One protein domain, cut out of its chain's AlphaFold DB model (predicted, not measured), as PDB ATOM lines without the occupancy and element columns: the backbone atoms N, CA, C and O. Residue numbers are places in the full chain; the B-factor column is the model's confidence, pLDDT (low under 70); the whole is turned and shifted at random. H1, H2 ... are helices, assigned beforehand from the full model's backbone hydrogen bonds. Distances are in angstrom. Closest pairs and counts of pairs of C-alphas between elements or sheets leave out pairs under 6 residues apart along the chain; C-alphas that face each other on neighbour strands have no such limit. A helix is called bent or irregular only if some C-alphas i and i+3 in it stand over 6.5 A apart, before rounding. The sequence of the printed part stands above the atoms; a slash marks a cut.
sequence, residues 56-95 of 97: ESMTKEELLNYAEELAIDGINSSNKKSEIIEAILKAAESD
ATOM      1  N   GLU A  56      38.730  56.354 -25.090       66.06
ATOM      2  CA  GLU A  56      39.951  56.920 -25.666       66.06
ATOM      3  C   GLU A  56      40.722  57.804 -24.677       66.06
ATOM      4  O   GLU A  56      41.957  57.815 -24.698       66.06
ATOM      5  N   SER A  57      40.013  58.494 -23.780       73.19
ATOM      6  CA  SER A  57      40.591  59.364 -22.746       73.19
ATOM      7  C   SER A  57      41.043  58.602 -21.495       73.19
ATOM      8  O   SER A  57      41.820  59.137 -20.709       73.19
ATOM      9  N   MET A  58      40.604  57.353 -21.322       77.69
ATOM     10  CA  MET A  58      40.968  56.510 -20.178       77.69
ATOM     11  C   MET A  58      42.368  55.913 -20.342       77.69
ATOM     12  O   MET A  58      42.866  55.708 -21.456       77.69
ATOM     13  N   THR A  59      43.034  55.632 -19.232       83.25
ATOM     14  CA  THR A  59      44.326  54.940 -19.223       83.25
ATOM     15  C   THR A  59      44.157  53.454 -19.543       83.25
ATOM     16  O   THR A  59      43.069  52.889 -19.466       83.25
ATOM     17  N   LYS A  60      45.253  52.789 -19.926       80.69
ATOM     18  CA  LYS A  60      45.217  51.352 -20.234       80.69
ATOM     19  C   LYS A  60      44.802  50.514 -19.017       80.69
ATOM     20  O   LYS A  60      44.123  49.514 -19.191       80.69
ATOM     21  N   GLU A  61      45.191  50.933 -17.815       82.31
ATOM     22  CA  GLU A  61      44.818  50.268 -16.560       82.31
ATOM     23  C   GLU A  61      43.316  50.379 -16.296       82.31
ATOM     24  O   GLU A  61      42.667  49.372 -16.039       82.31
ATOM     25  N   GLU A  62      42.738  51.571 -16.456       80.38
ATOM     26  CA  GLU A  62      41.295  51.761 -16.285       80.38
ATOM     27  C   GLU A  62      40.483  50.956 -17.306       80.38
ATOM     28  O   GLU A  62      39.448  50.394 -16.960       80.38
ATOM     29  N   LEU A  63      40.963  50.849 -18.547       84.44
ATOM     30  CA  LEU A  63      40.323  50.023 -19.573       84.44
ATOM     31  C   LEU A  63      40.391  48.528 -19.242       84.44
ATOM     32  O   LEU A  63      39.421  47.813 -19.471       84.44
ATOM     33  N   LEU A  64      41.506  48.047 -18.688       84.19
ATOM     34  CA  LEU A  64      41.621  46.653 -18.253       84.19
ATOM     35  C   LEU A  64      40.688  46.354 -17.079       84.19
ATOM     36  O   LEU A  64      40.003  45.338 -17.117       84.19
ATOM     37  N   ASN A  65      40.594  47.263 -16.106       83.69
ATOM     38  CA  ASN A  65      39.646  47.129 -14.999       83.69
ATOM     39  C   ASN A  65      38.201  47.077 -15.518       83.69
ATOM     40  O   ASN A  65      37.428  46.231 -15.090       83.69
ATOM     41  N   TYR A  66      37.849  47.919 -16.496       80.44
ATOM     42  CA  TYR A  66      36.529  47.878 -17.136       80.44
ATOM     43  C   TYR A  66      36.260  46.574 -17.889       80.44
ATOM     44  O   TYR A  66      35.151  46.050 -17.840       80.44
ATOM     45  N   ALA A  67      37.260  46.049 -18.598       82.94
ATOM     46  CA  ALA A  67      37.139  44.768 -19.283       82.94
ATOM     47  C   ALA A  67      36.954  43.607 -18.289       82.94
ATOM     48  O   ALA A  67      36.197  42.683 -18.573       82.94
ATOM     49  N   GLU A  68      37.600  43.675 -17.122       81.62
ATOM     50  CA  GLU A  68      37.439  42.708 -16.033       81.62
ATOM     51  C   GLU A  68      36.054  42.816 -15.371       81.62
ATOM     52  O   GLU A  68      35.402  41.793 -15.168       81.62
ATOM     53  N   GLU A  69      35.552  44.033 -15.122       80.62
ATOM     54  CA  GLU A  69      34.181  44.267 -14.634       80.62
ATOM     55  C   GLU A  69      33.117  43.706 -15.587       80.62
ATOM     56  O   GLU A  69      32.105  43.164 -15.143       80.62
ATOM     57  N   LEU A  70      33.362  43.802 -16.897       79.81
ATOM     58  CA  LEU A  70      32.498  43.253 -17.946       79.81
ATOM     59  C   LEU A  70      32.765  41.768 -18.243       79.81
ATOM     60  O   LEU A  70      32.166  41.223 -19.170       79.81
ATOM     61  N   ALA A  71      33.656  41.116 -17.487       80.69
ATOM     62  CA  ALA A  71      34.046  39.717 -17.662       80.69
ATOM     63  C   ALA A  71      34.446  39.363 -19.114       80.69
ATOM     64  O   ALA A  71      34.071  38.316 -19.646       80.69
ATOM     65  N   ILE A  72      35.204  40.245 -19.776       80.12
ATOM     66  CA  ILE A  72      35.653  40.046 -21.159       80.12
ATOM     67  C   ILE A  72      36.856  39.097 -21.183       80.12
ATOM     68  O   ILE A  72      37.995  39.484 -20.904       80.12
ATOM     69  N   ASP A  73      36.614  37.854 -21.589       77.31
ATOM     70  CA  ASP A  73      37.661  36.846 -21.740       77.31
ATOM     71  C   ASP A  73      38.651  37.193 -22.869       77.31
ATOM     72  O   ASP A  73      38.277  37.529 -23.995       77.31
ATOM     73  N   GLY A  74      39.951  37.050 -22.585       78.50
ATOM     74  CA  GLY A  74      41.025  37.177 -23.581       78.50
ATOM     75  C   GLY A  74      41.654  38.566 -23.710       78.50
ATOM     76  O   GLY A  74      42.571  38.733 -24.517       78.50
ATOM     77  N   ILE A  75      41.226  39.536 -22.898       82.31
ATOM     78  CA  ILE A  75      41.854  40.857 -22.804       82.31
ATOM     79  C   ILE A  75      42.880  40.884 -21.665       82.31
ATOM     80  O   ILE A  75      42.580  40.562 -20.521       82.31
ATOM     81  N   ASN A  76      44.116  41.279 -21.973       78.81
ATOM     82  CA  ASN A  76      45.172  41.483 -20.986       78.81
ATOM     83  C   ASN A  76      46.096  42.655 -21.370       78.81
ATOM     84  O   ASN A  76      45.946  43.298 -22.411       78.81
ATOM     85  N   SER A  77      47.091  42.939 -20.528       78.69
ATOM     86  CA  SER A  77      48.052  44.034 -20.729       78.69
ATOM     87  C   SER A  77      48.892  43.931 -22.011       78.69
ATOM     88  O   SER A  77      49.507  44.927 -22.404       78.69
ATOM     89  N   SER A  78      48.888  42.790 -22.702       82.00
ATOM     90  CA  SER A  78      49.546  42.594 -23.999       82.00
ATOM     91  C   SER A  78      48.710  43.098 -25.181       82.00
ATOM     92  O   SER A  78      49.278  43.376 -26.237       82.00
ATOM     93  N   ASN A  79      47.393  43.273 -25.023       84.94
ATOM     94  CA  ASN A  79      46.525  43.809 -26.075       84.94
ATOM     95  C   ASN A  79      46.779  45.303 -26.314       84.94
ATOM     96  O   ASN A  79      47.231  46.041 -25.421       84.94
ATOM     97  N   LYS A  80      46.493  45.780 -27.528       84.94
ATOM     98  CA  LYS A  80      46.560  47.216 -27.832       84.94
ATOM     99  C   LYS A  80      45.392  47.941 -27.177       84.94
ATOM    100  O   LYS A  80      44.309  47.393 -27.034       84.94
ATOM    101  N   LYS A  81      45.600  49.216 -26.836       79.19
ATOM    102  CA  LYS A  81      44.555  50.063 -26.238       79.19
ATOM    103  C   LYS A  81      43.276  50.068 -27.086       79.19
ATOM    104  O   LYS A  81      42.200  49.908 -26.537       79.19
ATOM    105  N   SER A  82      43.408  50.185 -28.408       81.62
ATOM    106  CA  SER A  82      42.276  50.164 -29.344       81.62
ATOM    107  C   SER A  82      41.463  48.868 -29.271       81.62
ATOM    108  O   SER A  82      40.247  48.929 -29.190       81.62
ATOM    109  N   GLU A  83      42.130  47.712 -29.208       83.94
ATOM    110  CA  GLU A  83      41.467  46.398 -29.159       83.94
ATOM    111  C   GLU A  83      40.671  46.215 -27.859       83.94
ATOM    112  O   GLU A  83      39.585  45.641 -27.865       83.94
ATOM    113  N   ILE A  84      41.196  46.736 -26.744       84.31
ATOM    114  CA  ILE A  84      40.515  46.716 -25.442       84.31
ATOM    115  C   ILE A  84      39.244  47.576 -25.498       84.31
ATOM    116  O   ILE A  84      38.188  47.141 -25.049       84.31
ATOM    117  N   ILE A  85      39.335  48.774 -26.087       83.56
ATOM    118  CA  ILE A  85      38.194  49.688 -26.246       83.56
ATOM    119  C   ILE A  85      37.101  49.049 -27.110       83.56
ATOM    120  O   ILE A  85      35.933  49.075 -26.729       83.56
ATOM    121  N   GLU A  86      37.469  48.448 -28.243       83.06
ATOM    122  CA  GLU A  86      36.515  47.774 -29.133       83.06
ATOM    123  C   GLU A  86      35.795  46.616 -28.433       83.06
ATOM    124  O   GLU A  86      34.581  46.465 -28.579       83.06
ATOM    125  N   ALA A  87      36.516  45.820 -27.639       83.81
ATOM    126  CA  ALA A  87      35.921  44.724 -26.883       83.81
ATOM    127  C   ALA A  87      34.918  45.227 -25.829       83.81
ATOM    128  O   ALA A  87      33.825  44.671 -25.716       83.81
ATOM    129  N   ILE A  88      35.259  46.303 -25.111       82.50
ATOM    130  CA  ILE A  88      34.387  46.935 -24.110       82.50
ATOM    131  C   ILE A  88      33.128  47.516 -24.755       82.50
ATOM    132  O   ILE A  88      32.029  47.276 -24.261       82.50
ATOM    133  N   LEU A  89      33.273  48.244 -25.865       79.81
ATOM    134  CA  LEU A  89      32.137  48.813 -26.595       79.81
ATOM    135  C   LEU A  89      31.183  47.713 -27.064       79.81
ATOM    136  O   LEU A  89      29.984  47.791 -26.812       79.81
ATOM    137  N   LYS A  90      31.724  46.645 -27.654       80.12
ATOM    138  CA  LYS A  90      30.928  45.509 -28.127       80.12
ATOM    139  C   LYS A  90      30.204  44.776 -26.992       80.12
ATOM    140  O   LYS A  90      29.077  44.324 -27.182       80.12
ATOM    141  N   ALA A  91      30.841  44.636 -25.829       76.81
ATOM    142  CA  ALA A  91      30.215  44.037 -24.650       76.81
ATOM    143  C   ALA A  91      29.086  44.927 -24.100       76.81
ATOM    144  O   ALA A  91      27.997  44.428 -23.829       76.81
ATOM    145  N   ALA A  92      29.309  46.242 -24.025       68.81
ATOM    146  CA  ALA A  92      28.316  47.210 -23.561       68.81
ATOM    147  C   ALA A  92      27.086  47.312 -24.486       68.81
ATOM    148  O   ALA A  92      25.977  47.535 -24.008       68.81
ATOM    149  N   GLU A  93      27.255  47.115 -25.797       65.38
ATOM    150  CA  GLU A  93      26.136  47.056 -26.750       65.38
ATOM    151  C   GLU A  93      25.282  45.786 -26.597       65.38
ATOM    152  O   GLU A  93      24.104  45.792 -26.952       65.38
ATOM    153  N   SER A  94      25.847  44.697 -26.065       56.06
ATOM    154  CA  SER A  94      25.152  43.408 -25.961       56.06
ATOM    155  C   SER A  94      24.231  43.285 -24.739       56.06
ATOM    156  O   SER A  94      23.410  42.369 -24.718       56.06
ATOM    157  N   ASP A  95      24.345  44.186 -23.757       49.53
ATOM    158  CA  ASP A  95      23.521  44.217 -22.533       49.53
ATOM    159  C   ASP A  95      22.262  45.108 -22.674       49.53
ATOM    160  O   ASP A  95      21.498  45.297 -21.728       49.53
TER     161      ASP A  95
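What this domain is: This is residues 56 to 95 of the 97 residues of the protein "Rho_N domain-containing protein" of Desulfitobacterium hafniense (strain Y51) (UniProt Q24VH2). Two helices, H1 and the longer H2, pack side by side and run the same way, and a long loop, residues 70 to 80, folds back from the end of H1 to the beginning of H2. The printed part has 40 residues with two named helices, H1 then H2 along the chain, and no named strand. Its class is all helix, with 24 residues in the named elements. The whole is compact, with a radius of gyration of the C-alphas of 9.0 A, and its C-alphas span 24 by 20 by 15 A.

How they stand to each other: H1, residues 60 to 69, and H2, residues 81 to 94, touch, with 9 pairs of C-alphas within 8 A. Their closest C-alphas are those of Ala 67 and Ile 88, 6.0 A apart. Their lines stand at a shallow tilt of 27 degrees, and they run the same way. Their centres are 10.6 A apart. In H1 and H2 every pair of O i and N i+4 is within hydrogen-bond range.

Where its parts are: The printed part begins at Glu 56, with its C-alpha at (39.951, 56.920, -25.666). H1 runs from Lys 60, C-alpha at (45.217, 51.352, -20.234), to Glu 69 and measures 14.3 A from first to last C-alpha. H2 runs from Lys 81 to Ser 94, C-alpha at (25.152, 43.408, -25.961), and measures 20.5 A. Neither helix is bent.

The domain as a whole: The two C-alphas farthest apart are those of Ser 78 and Asp 95, at 26.1 A. The printed part has no cut, and the link from H1 to H2, 11 residues, is long. The mean pLDDT of the printed part is 78.7; residue 56 and residues 92 to 95 are under 70.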